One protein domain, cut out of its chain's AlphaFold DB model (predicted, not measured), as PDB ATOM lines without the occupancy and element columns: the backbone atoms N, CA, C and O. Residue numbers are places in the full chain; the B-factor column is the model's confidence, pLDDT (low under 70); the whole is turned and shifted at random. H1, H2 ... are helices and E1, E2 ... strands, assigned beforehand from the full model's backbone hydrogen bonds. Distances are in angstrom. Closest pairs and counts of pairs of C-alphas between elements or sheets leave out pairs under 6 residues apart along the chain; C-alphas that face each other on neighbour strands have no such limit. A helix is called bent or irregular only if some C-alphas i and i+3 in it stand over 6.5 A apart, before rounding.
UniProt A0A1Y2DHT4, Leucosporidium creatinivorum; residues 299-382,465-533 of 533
ATOM      1  N   ASN A 299     171.120 138.589 147.654       94.00
ATOM      2  CA  ASN A 299     172.519 139.034 147.699       94.00
ATOM      3  C   ASN A 299     173.426 138.291 146.697       94.00
ATOM      4  O   ASN A 299     174.635 138.520 146.658       94.00
ATOM      5  N   THR A 300     172.856 137.379 145.909       90.88
ATOM      6  CA  THR A 300     173.573 136.424 145.055       90.88
ATOM      7  C   THR A 300     172.990 136.399 143.639       90.88
ATOM      8  O   THR A 300     171.798 136.619 143.453       90.88
ATOM      9  N   ASN A 301     173.824 136.095 142.640       89.44
ATOM     10  CA  ASN A 301     173.427 135.956 141.239       89.44
ATOM     11  C   ASN A 301     172.944 134.535 140.875       89.44
ATOM     12  O   ASN A 301     173.199 133.560 141.586       89.44
ATOM     13  N   THR A 302     172.279 134.398 139.726       86.69
ATOM     14  CA  THR A 302     171.735 133.112 139.254       86.69
ATOM     15  C   THR A 302     172.801 132.016 139.094       86.69
ATOM     16  O   THR A 302     172.578 130.907 139.581       86.69
ATOM     17  N   PRO A 303     173.988 132.257 138.496       89.06
ATOM     18  CA  PRO A 303     175.024 131.221 138.412       89.06
ATOM     19  C   PRO A 303     175.507 130.703 139.776       89.06
ATOM     20  O   PRO A 303     175.686 129.499 139.954       89.06
ATOM     21  N   LYS A 304     175.695 131.590 140.759       90.44
ATOM     22  CA  LYS A 304     176.103 131.219 142.120       90.44
ATOM     23  C   LYS A 304     174.981 130.529 142.883       90.44
ATOM     24  O   LYS A 304     175.262 129.596 143.630       90.44
ATOM     25  N   MET A 305     173.730 130.926 142.649       91.31
ATOM     26  CA  MET A 305     172.550 130.207 143.128       91.31
ATOM     27  C   MET A 305     172.563 128.758 142.626       91.31
ATOM     28  O   MET A 305     172.469 127.840 143.432       91.31
ATOM     29  N   ILE A 306     172.776 128.527 141.325       91.69
ATOM     30  CA  ILE A 306     172.822 127.169 140.745       91.69
ATOM     31  C   ILE A 306     173.973 126.357 141.342       91.69
ATOM     32  O   ILE A 306     173.780 125.201 141.718       91.69
ATOM     33  N   PHE A 307     175.156 126.967 141.448       93.12
ATOM     34  CA  PHE A 307     176.335 126.335 142.033       93.12
ATOM     35  C   PHE A 307     176.064 125.847 143.463       93.12
ATOM     36  O   PHE A 307     176.243 124.664 143.745       93.12
ATOM     37  N   TRP A 308     175.572 126.723 144.345       94.75
ATOM     38  CA  TRP A 308     175.310 126.367 145.742       94.75
ATOM     39  C   TRP A 308     174.119 125.428 145.922       94.75
ATOM     40  O   TRP A 308     174.152 124.593 146.823       94.75
ATOM     41  N   THR A 309     173.110 125.483 145.046       94.25
ATOM     42  CA  THR A 309     172.073 124.444 145.010       94.25
ATOM     43  C   THR A 309     172.694 123.079 144.710       94.25
ATOM     44  O   THR A 309     172.378 122.108 145.389       94.25
ATOM     45  N   GLY A 310     173.607 122.991 143.737       95.00
ATOM     46  CA  GLY A 310     174.307 121.747 143.408       95.00
ATOM     47  C   GLY A 310     175.140 121.205 144.573       95.00
ATOM     48  O   GLY A 310     174.991 120.039 144.930       95.00
ATOM     49  N   VAL A 311     175.963 122.058 145.195       95.25
ATOM     50  CA  VAL A 311     176.776 121.683 146.368       95.25
ATOM     51  C   VAL A 311     175.886 121.212 147.521       95.25
ATOM     52  O   VAL A 311     176.105 120.127 148.052       95.25
ATOM     53  N   GLY A 312     174.817 121.951 147.838       96.31
ATOM     54  CA  GLY A 312     173.888 121.575 148.903       96.31
ATOM     55  C   GLY A 312     173.220 120.215 148.671       96.31
ATOM     56  O   GLY A 312     173.128 119.406 149.594       96.31
ATOM     57  N   MET A 313     172.814 119.917 147.432       96.19
ATOM     58  CA  MET A 313     172.242 118.610 147.081       96.19
ATOM     59  C   MET A 313     173.261 117.467 147.205       96.19
ATOM     60  O   MET A 313     172.896 116.373 147.639       96.19
ATOM     61  N   ILE A 314     174.528 117.710 146.855       96.56
ATOM     62  CA  ILE A 314     175.611 116.729 147.018       96.56
ATOM     63  C   ILE A 314     175.866 116.462 148.506       96.56
ATOM     64  O   ILE A 314     175.895 115.299 148.907       96.56
ATOM     65  N   ASP A 315     175.965 117.504 149.334       95.88
ATOM     66  CA  ASP A 315     176.185 117.375 150.781       95.88
ATOM     67  C   ASP A 315     175.036 116.624 151.473       95.88
ATOM     68  O   ASP A 315     175.273 115.728 152.289       95.88
ATOM     69  N   MET A 316     173.783 116.904 151.090       95.50
ATOM     70  CA  MET A 316     172.631 116.116 151.547       95.50
ATOM     71  C   MET A 316     172.758 114.644 151.136       95.50
ATOM     72  O   MET A 316     172.504 113.750 151.947       95.50
ATOM     73  N   GLY A 317     173.183 114.383 149.896       96.56
ATOM     74  CA  GLY A 317     173.439 113.036 149.389       96.56
ATOM     75  C   GLY A 317     174.519 112.298 150.183       96.56
ATOM     76  O   GLY A 317     174.326 111.132 150.523       96.56
ATOM     77  N   ILE A 318     175.610 112.977 150.550       95.31
ATOM     78  CA  ILE A 318     176.677 112.425 151.399       95.31
ATOM     79  C   ILE A 318     176.132 112.083 152.789       95.31
ATOM     80  O   ILE A 318     176.411 110.997 153.295       95.31
ATOM     81  N   GLY A 319     175.311 112.952 153.388       95.12
ATOM     82  CA  GLY A 319     174.658 112.676 154.671       95.12
ATOM     83  C   GLY A 319     173.779 111.424 154.627       95.12
ATOM     84  O   GLY A 319     173.898 110.546 155.485       95.12
ATOM     85  N   ILE A 320     172.959 111.284 153.583       94.44
ATOM     86  CA  ILE A 320     172.139 110.084 153.364       94.44
ATOM     87  C   ILE A 320     173.031 108.852 153.159       94.44
ATOM     88  O   ILE A 320     172.813 107.827 153.802       94.44
ATOM     89  N   MET A 321     174.063 108.944 152.315       94.38
ATOM     90  CA  MET A 321     175.000 107.845 152.067       94.38
ATOM     91  C   MET A 321     175.677 107.388 153.366       94.38
ATOM     92  O   MET A 321     175.738 106.190 153.643       94.38
ATOM     93  N   PHE A 322     176.129 108.325 154.201       92.31
ATOM     94  CA  PHE A 322     176.754 108.033 155.488       92.31
ATOM     95  C   PHE A 322     175.778 107.337 156.448       92.31
ATOM     96  O   PHE A 322     176.135 106.340 157.078       92.31
ATOM     97  N   ALA A 323     174.518 107.786 156.500       91.50
ATOM     98  CA  ALA A 323     173.470 107.115 157.269       91.50
ATOM     99  C   ALA A 323     173.229 105.673 156.785       91.50
ATOM    100  O   ALA A 323     173.083 104.771 157.612       91.50
ATOM    101  N   MET A 324     173.247 105.436 155.468       91.12
ATOM    102  CA  MET A 324     173.086 104.102 154.875       91.12
ATOM    103  C   MET A 324     174.269 103.175 155.181       91.12
ATOM    104  O   MET A 324     174.059 102.008 155.513       91.12
ATOM    105  N   ILE A 325     175.502 103.686 155.135       91.31
ATOM    106  CA  ILE A 325     176.704 102.929 155.520       91.31
ATOM    107  C   ILE A 325     176.609 102.515 156.994       91.31
ATOM    108  O   ILE A 325     176.761 101.339 157.319       91.31
ATOM    109  N   ILE A 326     176.279 103.449 157.890       90.00
ATOM    110  CA  ILE A 326     176.116 103.142 159.317       90.00
ATOM    111  C   ILE A 326     174.971 102.151 159.539       90.00
ATOM    112  O   ILE A 326     175.093 101.254 160.368       90.00
ATOM    113  N   LEU A 327     173.873 102.262 158.788       87.38
ATOM    114  CA  LEU A 327     172.771 101.303 158.852       87.38
ATOM    115  C   LEU A 327     173.218  99.880 158.488       87.38
ATOM    116  O   LEU A 327     172.702  98.924 159.066       87.38
ATOM    117  N   TYR A 328     174.177  99.738 157.571       86.50
ATOM    118  CA  TYR A 328     174.716  98.443 157.172       86.50
ATOM    119  C   TYR A 328     175.703  97.857 158.196       86.50
ATOM    120  O   TYR A 328     175.620  96.657 158.470       86.50
ATOM    121  N   PHE A 329     176.604  98.678 158.752       86.06
ATOM    122  CA  PHE A 329     177.733  98.222 159.580       86.06
ATOM    123  C   PHE A 329     177.521  98.318 161.100       86.06
ATOM    124  O   PHE A 329     178.103  97.530 161.840       86.06
ATOM    125  N   ALA A 330     176.730  99.271 161.600       81.62
ATOM    126  CA  ALA A 330     176.607  99.512 163.037       81.62
ATOM    127  C   ALA A 330     175.422  98.756 163.654       81.62
ATOM    128  O   ALA A 330     174.278  98.876 163.214       81.62
ATOM    129  N   HIS A 331     175.677  98.043 164.754       78.25
ATOM    130  CA  HIS A 331     174.630  97.355 165.516       78.25
ATOM    131  C   HIS A 331     173.686  98.330 166.239       78.25
ATOM    132  O   HIS A 331     172.475  98.110 166.300       78.25
ATOM    133  N   SER A 332     174.219  99.431 166.777       85.88
ATOM    134  CA  SER A 332     173.417 100.437 167.479       85.88
ATOM    135  C   SER A 332     172.923 101.527 166.524       85.88
ATOM    136  O   SER A 332     173.713 102.245 165.911       85.88
ATOM    137  N   ARG A 333     171.595 101.696 166.463       85.38
ATOM    138  CA  ARG A 333     170.901 102.725 165.662       85.38
ATOM    139  C   ARG A 333     171.342 104.166 165.965       85.38
ATOM    140  O   ARG A 333     171.237 105.021 165.094       85.38
ATOM    141  N   TRP A 334     171.858 104.430 167.168       88.62
ATOM    142  CA  TRP A 334     172.247 105.772 167.615       88.62
ATOM    143  C   TRP A 334     173.472 106.331 166.883       88.62
ATOM    144  O   TRP A 334     173.588 107.544 166.737       88.62
ATOM    145  N   TRP A 335     174.332 105.472 166.325       88.88
ATOM    146  CA  TRP A 335     175.458 105.918 165.495       88.88
ATOM    147  C   TRP A 335     175.007 106.679 164.245       88.88
ATOM    148  O   TRP A 335     175.751 107.501 163.722       88.88
ATOM    149  N   ARG A 336     173.769 106.469 163.776       88.25
ATOM    150  CA  ARG A 336     173.244 107.152 162.585       88.25
ATOM    151  C   ARG A 336     173.135 108.663 162.781       88.25
ATOM    152  O   ARG A 336     173.175 109.385 161.788       88.25
ATOM    153  N   ILE A 337     173.069 109.146 164.030       89.38
ATOM    154  CA  ILE A 337     172.983 110.580 164.336       89.38
ATOM    155  C   ILE A 337     174.145 111.346 163.706       89.38
ATOM    156  O   ILE A 337     173.911 112.425 163.192       89.38
ATOM    157  N   PHE A 338     175.358 110.789 163.627       88.88
ATOM    158  CA  PHE A 338     176.521 111.497 163.071       88.88
ATOM    159  C   PHE A 338     176.373 111.923 161.598       88.88
ATOM    160  O   PHE A 338     177.078 112.827 161.154       88.88
ATOM    161  N   SER A 339     175.419 111.352 160.851       90.69
ATOM    162  CA  SER A 339     175.070 111.816 159.497       90.69
ATOM    163  C   SER A 339     174.443 113.218 159.456       90.69
ATOM    164  O   SER A 339     174.410 113.842 158.392       90.69
ATOM    165  N   PHE A 340     173.986 113.740 160.604       91.75
ATOM    166  CA  PHE A 340     173.310 115.034 160.693       91.75
ATOM    167  C   PHE A 340     174.170 116.190 160.195       91.75
ATOM    168  O   PHE A 340     173.618 117.128 159.636       91.75
ATOM    169  N   LEU A 341     175.497 116.135 160.378       89.62
ATOM    170  CA  LEU A 341     176.393 117.236 160.016       89.62
ATOM    171  C   LEU A 341     176.284 117.549 158.521       89.62
ATOM    172  O   LEU A 341     175.953 118.670 158.145       89.62
ATOM    173  N   PHE A 342     176.477 116.540 157.671       92.94
ATOM    174  CA  PHE A 342     176.396 116.699 156.218       92.94
ATOM    175  C   PHE A 342     174.983 117.050 155.754       92.94
ATOM    176  O   PHE A 342     174.806 117.942 154.925       92.94
ATOM    177  N   PHE A 343     173.964 116.404 156.331       95.38
ATOM    178  CA  PHE A 343     172.581 116.668 155.947       95.38
ATOM    179  C   PHE A 343     172.135 118.092 156.314       95.38
ATOM    180  O   PHE A 343     171.554 118.781 155.478       95.38
ATOM    181  N   GLN A 344     172.460 118.562 157.522       95.44
ATOM    182  CA  GLN A 344     172.167 119.918 157.990       95.44
ATOM    183  C   GLN A 344     172.831 120.960 157.092       95.44
ATOM    184  O   GLN A 344     172.156 121.877 156.623       95.44
ATOM    185  N   PHE A 345     174.139 120.827 156.842       94.81
ATOM    186  CA  PHE A 345     174.861 121.769 155.989       94.81
ATOM    187  C   PHE A 345     174.307 121.778 154.564       94.81
ATOM    188  O   PHE A 345     174.100 122.857 154.008       94.81
ATOM    189  N   GLY A 346     174.007 120.610 153.993       96.31
ATOM    190  CA  GLY A 346     173.419 120.517 152.661       96.31
ATOM    191  C   GLY A 346     172.021 121.140 152.579       96.31
ATOM    192  O   GLY A 346     171.752 121.936 151.677       96.31
ATOM    193  N   ALA A 347     171.153 120.869 153.561       96.06
ATOM    194  CA  ALA A 347     169.803 121.429 153.625       96.06
ATOM    195  C   ALA A 347     169.822 122.959 153.770       96.06
ATOM    196  O   ALA A 347     169.091 123.663 153.070       96.06
ATOM    197  N   MET A 348     170.698 123.489 154.632       96.25
ATOM    198  CA  MET A 348     170.886 124.933 154.790       96.25
ATOM    199  C   MET A 348     171.384 125.586 153.498       96.25
ATOM    200  O   MET A 348     170.867 126.634 153.114       96.25
ATOM    201  N   GLN A 349     172.358 124.981 152.811       95.81
ATOM    202  CA  GLN A 349     172.898 125.502 151.552       95.81
ATOM    203  C   GLN A 349     171.856 125.503 150.432       95.81
ATOM    204  O   GLN A 349     171.667 126.530 149.779       95.81
ATOM    205  N   ALA A 350     171.139 124.391 150.245       94.31
ATOM    206  CA  ALA A 350     170.092 124.281 149.234       94.31
ATOM    207  C   ALA A 350     168.961 125.294 149.484       94.31
ATOM    208  O   ALA A 350     168.514 125.979 148.559       94.31
ATOM    209  N   TYR A 351     168.542 125.455 150.745       96.19
ATOM    210  CA  TYR A 351     167.538 126.451 151.113       96.19
ATOM    211  C   TYR A 351     168.049 127.885 150.910       96.19
ATOM    212  O   TYR A 351     167.369 128.684 150.268       96.19
ATOM    213  N   SER A 352     169.260 128.205 151.371       95.88
ATOM    214  CA  SER A 352     169.896 129.516 151.175       95.88
ATOM    215  C   SER A 352     169.967 129.889 149.689       95.88
ATOM    216  O   SER A 352     169.558 130.985 149.298       95.88
ATOM    217  N   ALA A 353     170.398 128.950 148.843       94.25
ATOM    218  CA  ALA A 353     170.472 129.140 147.401       94.25
ATOM    219  C   ALA A 353     169.090 129.396 146.783       94.25
ATOM    220  O   ALA A 353     168.941 130.334 146.005       94.25
ATOM    221  N   SER A 354     168.047 128.664 147.201       92.06
ATOM    222  CA  SER A 354     166.666 128.897 146.734       92.06
ATOM    223  C   SER A 354     166.129 130.307 147.037       92.06
ATOM    224  O   SER A 354     165.167 130.760 146.418       92.06
ATOM    225  N   ARG A 355     166.757 131.018 147.983       93.50
ATOM    226  CA  ARG A 355     166.415 132.389 148.386       93.50
ATOM    227  C   ARG A 355     167.343 133.444 147.775       93.50
ATOM    228  O   ARG A 355     167.267 134.595 148.197       93.50
ATOM    229  N   TYR A 356     168.199 133.066 146.820       94.00
ATOM    230  CA  TYR A 356     169.255 133.922 146.260       94.00
ATOM    231  C   TYR A 356     170.141 134.539 147.353       94.00
ATOM    232  O   TYR A 356     170.562 135.694 147.270       94.00
ATOM    233  N   PHE A 357     170.410 133.752 148.398       95.38
ATOM    234  CA  PHE A 357     171.149 134.185 149.570       95.38
ATOM    235  C   PHE A 357     172.425 133.363 149.756       95.38
ATOM    236  O   PHE A 357     172.424 132.136 149.637       95.38
ATOM    237  N   CYS A 358     173.519 134.036 150.099       94.75
ATOM    238  CA  CYS A 358     174.794 133.440 150.472       94.75
ATOM    239  C   CYS A 358     175.266 134.045 151.797       94.75
ATOM    240  O   CYS A 358     175.469 135.258 151.898       94.75
ATOM    241  N   SER A 359     175.486 133.195 152.801       92.25
ATOM    242  CA  SER A 359     175.919 133.606 154.142       92.25
ATOM    243  C   SER A 359     177.302 134.266 154.150       92.25
ATOM    244  O   SER A 359     177.521 135.204 154.907       92.25
ATOM    245  N   GLN A 360     178.220 133.843 153.274       91.81
ATOM    246  CA  GLN A 360     179.553 134.455 153.151       91.81
ATOM    247  C   GLN A 360     179.484 135.887 152.607       91.81
ATOM    248  O   GLN A 360     180.209 136.769 153.061       91.81
ATOM    249  N   VAL A 361     178.598 136.117 151.635       92.44
ATOM    250  CA  VAL A 361     178.358 137.445 151.049       92.44
ATOM    251  C   VAL A 361     177.670 138.352 152.070       92.44
ATOM    252  O   VAL A 361     178.070 139.499 152.261       92.44
ATOM    253  N   HIS A 362     176.705 137.797 152.805       93.25
ATOM    254  CA  HIS A 362     176.051 138.471 153.920       93.25
ATOM    255  C   HIS A 362     177.024 138.842 155.049       93.25
ATOM    256  O   HIS A 362     176.970 139.969 155.531       93.25
ATOM    257  N   GLY A 363     177.954 137.956 155.419       91.62
ATOM    258  CA  GLY A 363     178.970 138.230 156.442       91.62
ATOM    259  C   GLY A 363     179.904 139.393 156.090       91.62
ATOM    260  O   GLY A 363     180.481 140.008 156.978       91.62
ATOM    261  N   ARG A 364     180.007 139.739 154.801       92.81
ATOM    262  CA  ARG A 364     180.725 140.923 154.300       92.81
ATOM    263  C   ARG A 364     179.796 142.109 154.031       92.81
ATOM    264  O   ARG A 364     180.183 143.046 153.334       92.81
ATOM    265  N   THR A 365     178.554 142.058 154.517       92.62
ATOM    266  CA  THR A 365     177.513 143.080 154.304       92.62
ATOM    267  C   THR A 365     177.386 143.495 152.839       92.62
ATOM    268  O   THR A 365     177.229 144.669 152.522       92.62
ATOM    269  N   SER A 366     177.514 142.533 151.929       92.25
ATOM    270  CA  SER A 366     177.616 142.785 150.493       92.25
ATOM    271  C   SER A 366     176.498 142.086 149.722       92.25
ATOM    272  O   SER A 366     175.767 141.255 150.267       92.25
ATOM    273  N   ARG A 367     176.364 142.438 148.444       93.06
ATOM    274  CA  ARG A 367     175.602 141.717 147.421       93.06
ATOM    275  C   ARG A 367     176.430 141.606 146.148       93.06
ATOM    276  O   ARG A 367     177.299 142.437 145.896       93.06
ATOM    277  N   GLN A 368     176.139 140.614 145.319       90.75
ATOM    278  CA  GLN A 368     176.711 140.560 143.977       90.75
ATOM    279  C   GLN A 368     176.103 141.634 143.071       90.75
ATOM    280  O   GLN A 368     174.927 141.984 143.201       90.75
ATOM    281  N   LEU A 369     176.935 142.156 142.168       87.12
ATOM    282  CA  LEU A 369     176.514 143.112 141.149       87.12
ATOM    283  C   LEU A 369     175.555 142.456 140.151       87.12
ATOM    284  O   LEU A 369     175.681 141.273 139.808       87.12
ATOM    285  N   TYR A 370     174.602 143.253 139.689       83.94
ATOM    286  CA  TYR A 370     173.623 142.845 138.696       83.94
ATOM    287  C   TYR A 370     174.235 142.791 137.294       83.94
ATOM    288  O   TYR A 370     175.272 143.415 137.057       83.94
ATOM    289  N   PRO A 371     173.613 142.063 136.344       80.81
ATOM    290  CA  PRO A 371     174.169 141.902 135.002       80.81
ATOM    291  C   PRO A 371     174.527 143.229 134.320       80.81
ATOM    292  O   PRO A 371     175.572 143.321 133.688       80.81
ATOM    293  N   TRP A 372     173.691 144.257 134.475       81.44
ATOM    294  CA  TRP A 372     173.928 145.580 133.891       81.44
ATOM    295  C   TRP A 372     174.955 146.417 134.653       81.44
ATOM    296  O   TRP A 372     175.745 147.111 134.029       81.44
ATOM    297  N   GLU A 373     175.019 146.294 135.979       83.00
ATOM    298  CA  GLU A 373     176.033 146.997 136.774       83.00
ATOM    299  C   GLU A 373     177.448 146.488 136.470       83.00
ATOM    300  O   GLU A 373     178.420 147.223 136.616       83.00
ATOM    301  N   LEU A 374     177.576 145.229 136.037       78.75
ATOM    302  CA  LEU A 374     178.848 144.670 135.585       78.75
ATOM    303  C   LEU A 374     179.338 145.352 134.305       78.75
ATOM    304  O   LEU A 374     180.521 145.666 134.209       78.75
ATOM    305  N   THR A 375     178.454 145.592 133.335       69.12
ATOM    306  CA  THR A 375     178.825 146.251 132.074       69.12
ATOM    307  C   THR A 375     179.267 147.695 132.317       69.12
ATOM    308  O   THR A 375     180.282 148.101 131.760       69.12
ATOM    309  N   ASP A 376     178.607 148.425 133.221       65.25
ATOM    310  CA  ASP A 376     179.026 149.780 133.606       65.25
ATOM    311  C   ASP A 376     180.438 149.784 134.205       65.25
ATOM    312  O   ASP A 376     181.290 150.562 133.783       65.25
ATOM    313  N   THR A 377     180.731 148.852 135.122       61.66
ATOM    314  CA  THR A 377     182.076 148.755 135.715       61.66
ATOM    315  C   THR A 377     183.149 148.385 134.698       61.66
ATOM    316  O   THR A 377     184.280 148.847 134.821       61.66
ATOM    317  N   ILE A 378     182.817 147.566 133.693       58.97
ATOM    318  CA  ILE A 378     183.743 147.219 132.609       58.97
ATOM    319  C   ILE A 378     183.999 148.452 131.750       58.97
ATOM    320  O   ILE A 378     185.156 148.759 131.512       58.97
ATOM    321  N   ASN A 379     182.957 149.182 131.351       54.75
ATOM    322  CA  ASN A 379     183.093 150.381 130.522       54.75
ATOM    323  C   ASN A 379     183.899 151.487 131.225       54.75
ATOM    324  O   ASN A 379     184.685 152.169 130.575       54.75
ATOM    325  N   GLU A 380     183.752 151.625 132.547       56.56
ATOM    326  CA  GLU A 380     184.557 152.537 133.373       56.56
ATOM    327  C   GLU A 380     186.019 152.075 133.531       56.56
ATOM    328  O   GLU A 380     186.909 152.913 133.650       56.56
ATOM    329  N   THR A 381     186.289 150.761 133.523       51.34
ATOM    330  CA  THR A 381     187.657 150.210 133.633       51.34
ATOM    331  C   THR A 381     188.355 150.022 132.287       51.34
ATOM    332  O   THR A 381     189.580 150.006 132.252       51.34
ATOM    333  N   THR A 382     187.629 149.958 131.170       44.09
ATOM    334  CA  THR A 382     188.185 149.934 129.808       44.09
ATOM    335  C   THR A 382     188.524 151.333 129.288       44.09
ATOM    336  O   THR A 382     188.224 151.673 128.142       44.09
ATOM    337  N   ALA A 465     163.356 123.157 125.299       55.47
ATOM    338  CA  ALA A 465     164.382 123.895 124.565       55.47
ATOM    339  C   ALA A 465     164.239 125.416 124.746       55.47
ATOM    340  O   ALA A 465     165.242 126.075 125.001       55.47
ATOM    341  N   VAL A 466     163.014 125.953 124.709       54.81
ATOM    342  CA  VAL A 466     162.718 127.375 124.974       54.81
ATOM    343  C   VAL A 466     162.993 127.743 126.432       54.81
ATOM    344  O   VAL A 466     163.561 128.792 126.713       54.81
ATOM    345  N   PHE A 467     162.642 126.872 127.378       57.19
ATOM    346  CA  PHE A 467     162.961 127.081 128.787       57.19
ATOM    347  C   PHE A 467     164.475 127.082 129.011       57.19
ATOM    348  O   PHE A 467     165.003 127.993 129.640       57.19
ATOM    349  N   ARG A 468     165.196 126.114 128.427       54.97
ATOM    350  CA  ARG A 468     166.664 126.088 128.472       54.97
ATOM    351  C   ARG A 468     167.271 127.325 127.818       54.97
ATOM    352  O   ARG A 468     168.191 127.888 128.395       54.97
ATOM    353  N   SER A 469     166.778 127.784 126.668       52.91
ATOM    354  CA  SER A 469     167.328 128.977 126.013       52.91
ATOM    355  C   SER A 469     167.096 130.243 126.838       52.91
ATOM    356  O   SER A 469     168.038 131.011 127.005       52.91
ATOM    357  N   LYS A 470     165.908 130.418 127.435       57.25
ATOM    358  CA  LYS A 470     165.610 131.525 128.360       57.25
ATOM    359  C   LYS A 470     166.459 131.461 129.635       57.25
ATOM    360  O   LYS A 470     167.014 132.470 130.054       57.25
ATOM    361  N   PHE A 471     166.636 130.270 130.200       60.09
ATOM    362  CA  PHE A 471     167.481 130.037 131.374       60.09
ATOM    363  C   PHE A 471     168.963 130.340 131.100       60.09
ATOM    364  O   PHE A 471     169.619 131.024 131.882       60.09
ATOM    365  N   TRP A 472     169.495 129.896 129.957       53.09
ATOM    366  CA  TRP A 472     170.868 130.205 129.541       53.09
ATOM    367  C   TRP A 472     171.045 131.657 129.084       53.09
ATOM    368  O   TRP A 472     172.150 132.180 129.202       53.09
ATOM    369  N   ALA A 473     169.993 132.311 128.582       57.12
ATOM    370  CA  ALA A 473     170.001 133.740 128.276       57.12
ATOM    371  C   ALA A 473     170.082 134.586 129.556       57.12
ATOM    372  O   ALA A 473     170.875 135.516 129.597       57.12
ATOM    373  N   SER A 474     169.380 134.193 130.625       54.22
ATOM    374  CA  SER A 474     169.483 134.823 131.956       54.22
ATOM    375  C   SER A 474     170.886 134.706 132.583       54.22
ATOM    376  O   SER A 474     171.254 135.499 133.442       54.22
ATOM    377  N   MET A 475     171.711 133.752 132.132       58.16
ATOM    378  CA  MET A 475     173.103 133.595 132.578       58.16
ATOM    379  C   MET A 475     174.135 134.390 131.759       58.16
ATOM    380  O   MET A 475     175.338 134.300 132.035       58.16
ATOM    381  N   LYS A 476     173.706 135.139 130.740       55.75
ATOM    382  CA  LYS A 476     174.589 135.970 129.917       55.75
ATOM    383  C   LYS A 476     174.409 137.442 130.288       55.75
ATOM    384  O   LYS A 476     173.287 137.916 130.408       55.75
ATOM    385  N   SER A 477     175.525 138.154 130.435       57.34
ATOM    386  CA  SER A 477     175.537 139.618 130.406       57.34
ATOM    387  C   SER A 477     175.080 140.113 129.025       57.34
ATOM    388  O   SER A 477     175.124 139.351 128.051       57.34
ATOM    389  N   LYS A 478     174.688 141.391 128.921       53.50
ATOM    390  CA  LYS A 478     174.320 142.044 127.650       53.50
ATOM    391  C   LYS A 478     175.397 141.889 126.569       53.50
ATOM    392  O   LYS A 478     175.063 141.745 125.399       53.50
ATOM    393  N   ASP A 479     176.659 141.770 126.972       55.22
ATOM    394  CA  ASP A 479     177.817 141.583 126.084       55.22
ATOM    395  C   ASP A 479     177.997 140.127 125.601       55.22
ATOM    396  O   ASP A 479     179.039 139.747 125.068       55.22
ATOM    397  N   GLY A 480     177.032 139.242 125.878       58.97
ATOM    398  CA  GLY A 480     177.089 137.817 125.536       58.97
ATOM    399  C   GLY A 480     178.056 136.986 126.395       58.97
ATOM    400  O   GLY A 480     178.049 135.752 126.300       58.97
ATOM    401  N   LYS A 481     178.851 137.622 127.268       61.94
ATOM    402  CA  LYS A 481     179.743 136.960 128.235       61.94
ATOM    403  C   LYS A 481     178.935 136.333 129.377       61.94
ATOM    404  O   LYS A 481     178.013 136.943 129.911       61.94
ATOM    405  N   ARG A 482     179.275 135.101 129.773       63.75
ATOM    406  CA  ARG A 482     178.625 134.410 130.905       63.75
ATOM    407  C   ARG A 482     178.974 135.106 132.222       63.75
ATOM    408  O   ARG A 482     180.151 135.364 132.471       63.75
ATOM    409  N   MET A 483     177.979 135.350 133.079       70.38
ATOM    410  CA  MET A 483     178.247 135.812 134.445       70.38
ATOM    411  C   MET A 483     179.039 134.747 135.201       70.38
ATOM    412  O   MET A 483     178.665 133.571 135.235       70.38
ATOM    413  N   LYS A 484     180.140 135.162 135.827       80.94
ATOM    414  CA  LYS A 484     180.885 134.301 136.744       80.94
ATOM    415  C   LYS A 484     180.031 134.072 137.997       80.94
ATOM    416  O   LYS A 484     179.419 135.008 138.512       80.94
ATOM    417  N   ALA A 485     180.009 132.840 138.511       83.25
ATOM    418  CA  ALA A 485     179.378 132.547 139.803       83.25
ATOM    419  C   ALA A 485     180.002 133.414 140.909       83.25
ATOM    420  O   ALA A 485     179.313 134.056 141.694       83.25
ATOM    421  N   PHE A 486     181.323 133.539 140.904       87.12
ATOM    422  CA  PHE A 486     182.045 134.439 141.794       87.12
ATOM    423  C   PHE A 486     182.381 135.714 141.023       87.12
ATOM    424  O   PHE A 486     183.300 135.735 140.206       87.12
ATOM    425  N   GLY A 487     181.547 136.732 141.217       84.19
ATOM    426  CA  GLY A 487     181.688 138.053 140.613       84.19
ATOM    427  C   GLY A 487     181.981 139.138 141.651       84.19
ATOM    428  O   GLY A 487     181.959 138.849 142.851       84.19
ATOM    429  N   PRO A 488     182.239 140.370 141.186       88.44
ATOM    430  CA  PRO A 488     182.441 141.519 142.055       88.44
ATOM    431  C   PRO A 488     181.183 141.823 142.878       88.44
ATOM    432  O   PRO A 488     180.062 141.414 142.547       88.44
ATOM    433  N   GLU A 489     181.387 142.544 143.975       90.38
ATOM    434  CA  GLU A 489     180.368 142.766 144.992       90.38
ATOM    435  C   GLU A 489     180.274 144.237 145.375       90.38
ATOM    436  O   GLU A 489     181.267 144.962 145.346       90.38
ATOM    437  N   ARG A 490     179.070 144.661 145.757       89.25
ATOM    438  CA  ARG A 490     178.784 145.996 146.277       89.25
ATOM    439  C   ARG A 490     178.276 145.885 147.707       89.25
ATOM    440  O   ARG A 490     177.496 144.987 148.029       89.25
ATOM    441  N   VAL A 491     178.701 146.817 148.553       92.44
ATOM    442  CA  VAL A 491     178.236 146.910 149.937       92.44
ATOM    443  C   VAL A 491     176.746 147.263 149.966       92.44
ATOM    444  O   VAL A 491     176.269 148.145 149.247       92.44
ATOM    445  N   VAL A 492     176.010 146.545 150.809       93.81
ATOM    446  CA  VAL A 492     174.626 146.851 151.164       93.81
ATOM    447  C   VAL A 492     174.683 147.887 152.273       93.81
ATOM    448  O   VAL A 492     175.179 147.620 153.367       93.81
ATOM    449  N   GLU A 493     174.183 149.078 151.994       91.44
ATOM    450  CA  GLU A 493     174.181 150.200 152.928       91.44
ATOM    451  C   GLU A 493     172.821 150.342 153.612       91.44
ATOM    452  O   GLU A 493     172.772 150.609 154.815       91.44
ATOM    453  N   ASP A 494     171.742 150.087 152.867       91.31
ATOM    454  CA  ASP A 494     170.372 150.326 153.301       91.31
ATOM    455  C   ASP A 494     169.959 149.445 154.503       91.31
ATOM    456  O   ASP A 494     170.100 148.213 154.459       91.31
ATOM    457  N   PRO A 495     169.440 150.048 155.592       90.25
ATOM    458  CA  PRO A 495     169.100 149.322 156.813       90.25
ATOM    459  C   PRO A 495     167.930 148.346 156.633       90.25
ATOM    460  O   PRO A 495     167.900 147.318 157.312       90.25
ATOM    461  N   TYR A 496     166.992 148.617 155.719       91.38
ATOM    462  CA  TYR A 496     165.862 147.723 155.457       91.38
ATOM    463  C   TYR A 496     166.343 146.395 154.863       91.38
ATOM    464  O   TYR A 496     165.962 145.321 155.336       91.38
ATOM    465  N   ILE A 497     167.239 146.458 153.874       92.69
ATOM    466  CA  ILE A 497     167.797 145.260 153.231       92.69
ATOM    467  C   ILE A 497     168.715 144.494 154.188       92.69
ATOM    468  O   ILE A 497     168.650 143.267 154.232       92.69
ATOM    469  N   LYS A 498     169.505 145.183 155.024       92.25
ATOM    470  CA  LYS A 498     170.299 144.528 156.082       92.25
ATOM    471  C   LYS A 498     169.424 143.716 157.033       92.25
ATOM    472  O   LYS A 498     169.666 142.528 157.220       92.25
ATOM    473  N   HIS A 499     168.357 144.325 157.550       91.38
ATOM    474  CA  HIS A 499     167.411 143.637 158.426       91.38
ATOM    475  C   HIS A 499     166.749 142.432 157.731       91.38
ATOM    476  O   HIS A 499     166.538 141.380 158.341       91.38
ATOM    477  N   LEU A 500     166.448 142.550 156.434       91.50
ATOM    478  CA  LEU A 500     165.893 141.454 155.644       91.50
ATOM    479  C   LEU A 500     166.887 140.296 155.474       91.50
ATOM    480  O   LEU A 500     166.490 139.136 155.602       91.50
ATOM    481  N   HIS A 501     168.166 140.601 155.246       94.25
ATOM    482  CA  HIS A 501     169.240 139.612 155.197       94.25
ATOM    483  C   HIS A 501     169.435 138.907 156.549       94.25
ATOM    484  O   HIS A 501     169.532 137.680 156.584       94.25
ATOM    485  N   ASP A 502     169.402 139.641 157.665       93.00
ATOM    486  CA  ASP A 502     169.484 139.056 159.011       93.00
ATOM    487  C   ASP A 502     168.317 138.095 159.275       93.00
ATOM    488  O   ASP A 502     168.485 137.000 159.823       93.00
ATOM    489  N   LYS A 503     167.107 138.483 158.849       93.56
ATOM    490  CA  LYS A 503     165.921 137.627 158.933       93.56
ATOM    491  C   LYS A 503     166.076 136.372 158.072       93.56
ATOM    492  O   LYS A 503     165.771 135.284 158.553       93.56
ATOM    493  N   GLN A 504     166.584 136.496 156.845       94.12
ATOM    494  CA  GLN A 504     166.857 135.340 155.984       94.12
ATOM    495  C   GLN A 504     167.878 134.391 156.611       94.12
ATOM    496  O   GLN A 504     167.672 133.181 156.573       94.12
ATOM    497  N   MET A 505     168.935 134.909 157.242       95.12
ATOM    498  CA  MET A 505     169.924 134.071 157.919       95.12
ATOM    499  C   MET A 505     169.295 133.256 159.059       95.12
ATOM    500  O   MET A 505     169.556 132.058 159.188       95.12
ATOM    501  N   LYS A 506     168.394 133.867 159.842       95.75
ATOM    502  CA  LYS A 506     167.612 133.163 160.874       95.75
ATOM    503  C   LYS A 506     166.672 132.117 160.270       95.75
ATOM    504  O   LYS A 506     166.632 130.993 160.765       95.75
ATOM    505  N   GLU A 507     165.960 132.450 159.189       95.81
ATOM    506  CA  GLU A 507     165.104 131.502 158.456       95.81
ATOM    507  C   GLU A 507     165.910 130.282 157.980       95.81
ATOM    508  O   GLU A 507     165.467 129.151 158.164       95.81
ATOM    509  N   ILE A 508     167.118 130.486 157.442       96.31
ATOM    510  CA  ILE A 508     167.999 129.405 156.972       96.31
ATOM    511  C   ILE A 508     168.403 128.471 158.119       96.31
ATOM    512  O   ILE A 508     168.355 127.250 157.955       96.31
ATOM    513  N   LEU A 509     168.766 129.020 159.282       95.75
ATOM    514  CA  LEU A 509     169.120 128.221 160.460       95.75
ATOM    515  C   LEU A 509     167.934 127.385 160.957       95.75
ATOM    516  O   LEU A 509     168.096 126.196 161.233       95.75
ATOM    517  N   ILE A 510     166.741 127.986 161.022       96.56
ATOM    518  CA  ILE A 510     165.513 127.314 161.466       96.56
ATOM    519  C   ILE A 510     165.124 126.199 160.492       96.56
ATOM    520  O   ILE A 510     164.888 125.070 160.918       96.56
ATOM    521  N   VAL A 511     165.087 126.485 159.188       95.88
ATOM    522  CA  VAL A 511     164.720 125.492 158.167       95.88
ATOM    523  C   VAL A 511     165.720 124.342 158.144       95.88
ATOM    524  O   VAL A 511     165.303 123.186 158.101       95.88
ATOM    525  N   GLY A 512     167.019 124.638 158.246       95.75
ATOM    526  CA  GLY A 512     168.049 123.614 158.386       95.75
ATOM    527  C   GLY A 512     167.796 122.715 159.595       95.75
ATOM    528  O   GLY A 512     167.753 121.497 159.451       95.75
ATOM    529  N   ALA A 513     167.567 123.310 160.773       95.56
ATOM    530  CA  ALA A 513     167.323 122.566 162.008       95.56
ATOM    531  C   ALA A 513     166.069 121.677 161.924       95.56
ATOM    532  O   ALA A 513     166.115 120.515 162.324       95.56
ATOM    533  N   ILE A 514     164.969 122.190 161.359       97.00
ATOM    534  CA  ILE A 514     163.729 121.423 161.158       97.00
ATOM    535  C   ILE A 514     163.965 120.263 160.185       97.00
ATOM    536  O   ILE A 514     163.595 119.127 160.487       97.00
ATOM    537  N   ALA A 515     164.598 120.521 159.037       96.31
ATOM    538  CA  ALA A 515     164.874 119.495 158.034       96.31
ATOM    539  C   ALA A 515     165.730 118.359 158.613       96.31
ATOM    540  O   ALA A 515     165.424 117.182 158.420       96.31
ATOM    541  N   THR A 516     166.761 118.703 159.383       95.56
ATOM    542  CA  THR A 516     167.631 117.724 160.040       95.56
ATOM    543  C   THR A 516     166.932 116.983 161.160       95.56
ATOM    544  O   THR A 516     167.129 115.780 161.287       95.56
ATOM    545  N   PHE A 517     166.089 117.646 161.954       95.94
ATOM    546  CA  PHE A 517     165.298 116.970 162.981       95.94
ATOM    547  C   PHE A 517     164.393 115.897 162.363       95.94
ATOM    548  O   PHE A 517     164.389 114.753 162.816       95.94
ATOM    549  N   ILE A 518     163.692 116.232 161.275       96.25
ATOM    550  CA  ILE A 518     162.861 115.280 160.526       96.25
ATOM    551  C   ILE A 518     163.718 114.121 159.998       96.25
ATOM    552  O   ILE A 518     163.365 112.956 160.190       96.25
ATOM    553  N   PHE A 519     164.864 114.419 159.385       95.81
ATOM    554  CA  PHE A 519     165.791 113.406 158.880       95.81
ATOM    555  C   PHE A 519     166.309 112.471 159.985       95.81
ATOM    556  O   PHE A 519     166.288 111.250 159.821       95.81
ATOM    557  N   LEU A 520     166.707 113.018 161.136       94.56
ATOM    558  CA  LEU A 520     167.183 112.256 162.290       94.56
ATOM    559  C   LEU A 520     166.106 111.319 162.845       94.56
ATOM    560  O   LEU A 520     166.387 110.147 163.106       94.56
ATOM    561  N   CYS A 521     164.870 111.804 162.975       94.50
ATOM    562  CA  CYS A 521     163.733 110.983 163.385       94.50
ATOM    563  C   CYS A 521     163.541 109.788 162.442       94.50
ATOM    564  O   CYS A 521     163.373 108.662 162.912       94.50
ATOM    565  N   ILE A 522     163.644 110.003 161.126       93.50
ATOM    566  CA  ILE A 522     163.515 108.937 160.122       93.50
ATOM    567  C   ILE A 522     164.630 107.896 160.283       93.50
ATOM    568  O   ILE A 522     164.347 106.705 160.415       93.50
ATOM    569  N   ILE A 523     165.900 108.312 160.306       92.56
ATOM    570  CA  ILE A 523     167.022 107.357 160.318       92.56
ATOM    571  C   ILE A 523     167.147 106.597 161.647       92.56
ATOM    572  O   ILE A 523     167.596 105.448 161.650       92.56
ATOM    573  N   VAL A 524     166.759 107.199 162.776       90.75
ATOM    574  CA  VAL A 524     166.780 106.544 164.097       90.75
ATOM    575  C   VAL A 524     165.584 105.603 164.274       90.75
ATOM    576  O   VAL A 524     165.728 104.563 164.923       90.75
ATOM    577  N   ALA A 525     164.431 105.916 163.670       91.44
ATOM    578  CA  ALA A 525     163.249 105.054 163.695       91.44
ATOM    579  C   ALA A 525     163.458 103.727 162.949       91.44
ATOM    580  O   ALA A 525     162.827 102.727 163.293       91.44
ATOM    581  N   LEU A 526     164.367 103.683 161.966       88.62
ATOM    582  CA  LEU A 526     164.692 102.443 161.263       88.62
ATOM    583  C   LEU A 526     165.212 101.382 162.259       88.62
ATOM    584  O   LEU A 526     166.114 101.670 163.058       88.62
ATOM    585  N   PRO A 527     164.683 100.147 162.239       83.62
ATOM    586  CA  PRO A 527     165.053  99.126 163.209       83.62
ATOM    587  C   PRO A 527     166.540  98.750 163.119       83.62
ATOM    588  O   PRO A 527     167.238  99.012 162.132       83.62
ATOM    589  N   GLN A 528     167.050  98.165 164.200       80.50
ATOM    590  CA  GLN A 528     168.387  97.574 164.215       80.50
ATOM    591  C   GLN A 528     168.359  96.268 163.419       80.50
ATOM    592  O   GLN A 528     167.359  95.550 163.445       80.50
ATOM    593  N   ARG A 529     169.458  95.945 162.727       70.94
ATOM    594  CA  ARG A 529     169.627  94.623 162.120       70.94
ATOM    595  C   ARG A 529     169.679  93.591 163.244       70.94
ATOM    596  O   ARG A 529     170.638  93.567 164.014       70.94
ATOM    597  N   THR A 530     168.653  92.753 163.349       69.56
ATOM    598  CA  THR A 530     168.716  91.540 164.161       69.56
ATOM    599  C   THR A 530     169.724  90.596 163.505       69.56
ATOM    600  O   THR A 530     169.609  90.352 162.301       69.56
ATOM    601  N   PRO A 531     170.732  90.088 164.235       66.62
ATOM    602  CA  PRO A 531     171.583  89.041 163.691       66.62
ATOM    603  C   PRO A 531     170.693  87.845 163.330       66.62
ATOM    604  O   PRO A 531     169.859  87.434 164.139       66.62
ATOM    605  N   LEU A 532     170.826  87.335 162.103       66.62
ATOM    606  CA  LEU A 532     170.209  86.067 161.714       66.62
ATOM    607  C   LEU A 532     170.788  84.994 162.648       66.62
ATOM    608  O   LEU A 532     172.009  84.852 162.714       66.62
ATOM    609  N   ARG A 533     169.917  84.354 163.437       44.91
ATOM    610  CA  ARG A 533     170.276  83.259 164.347       44.91
ATOM    611  C   ARG A 533     170.548  81.976 163.585       44.91
ATOM    612  O   ARG A 533     169.809  81.734 162.604       44.91
TER     613      ARG A 533
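This is residues 299 to 382 and 465 to 533 of the 533 residues of a protein of Leucosporidium creatinivorum (UniProt A0A1Y2DHT4). Three long helices, H1, H2 and H6, lie side by side in an up-and-down bundle, with H2 packed on both H1 and H6, while H1 and H6 come near each other towards one end and spread apart towards the other. At the spread end sits a small, loose head: the short helix H3, a two-strand pairing of E1 and E2, and the small helices H4 and H5, of which residues 465 to 470 of H5 stick out from the rest. The printed part has 153 residues with six named helices and two named strands, in the order H1 H2 H3 E1 H4 H5 E2 H6; the class is mostly helix and the sheet, E1 - E2, is antiparallel. The whole is loose, with a radius of gyration of the C-alphas of 20.5 A, and elongated, spanning 77 by 40 by 25 A.

H1, residues 302 to 329, touches H2, residues 333 to 354; their closest C-alphas are those of Gly 312 and Gly 346, 3.9 A apart. They run opposite ways at a shallow tilt of 9 degrees and form a helical hairpin. H2 has a kink of 38 degrees near residue 340, and is only just irregular, with C-alphas 338 and 341 6.50 A apart. H3, residues 359 to 363, is close to H2 but not clearly touching, the closest C-alphas being those of Ser 352 and Ser 359, 7.9 A apart. E1, residues 366 to 368, and E2, residues 489 to 491, are antiparallel neighbours, their directions at 147 degrees; N 367 and O 490 are 2.8 A apart, as are N 490 and O 367, both within hydrogen-bond range. H4, residues 371 to 381, is apart from H1, H2 and H3. H5, residues 465 to 474, is close to H1 but not clearly touching, with C-alphas 302 and 474 closest at 7.8 A. H6, residues 495 to 525, touches H2, the closest C-alphas being those of Met 348 and Gly 512 at 4.8 A; they run opposite ways at a shallow tilt of 31 degrees. H6 is close to H1 but not clearly touching, with C-alphas 323 and 523 closest at 7.1 A; these two run the same way. Every O i to N i+4 pair is within hydrogen-bond range in H1, H3, H5 and H6, against 12 of 18 in H2 and 6 of 7 in H4.

H1 begins at C-alpha 302, (171.735, 133.112, 139.254), and is 40.8 A long from first to last C-alpha. H2 is 32.6 A long and ends at C-alpha 354, (166.666, 128.897, 146.734). H3, with five residues, and E1, with three, follow, and then H4, 15.9 A long. H5, beyond the cut, is 14.1 A long, and E2 has three residues. H6, the longest helix with 31 residues, is 45.2 A long and ends at C-alpha 525, (163.249, 105.054, 163.695).

The two C-alphas farthest apart are those of Glu 380 and Arg 533, at 77.2 A. Residues 383 to 464 are cut out, and C-alphas 382 and 465 are 35.7 A apart across the cut. Of the links that are printed whole, H5 to E2 is long, with 14 residues, 475 to 488, and the others are tight. The mean pLDDT of the printed part is 84.7; residues 375 to 382, 465 to 482 and 530 to 533 are under 70. Arg 533 is the chain's last residue.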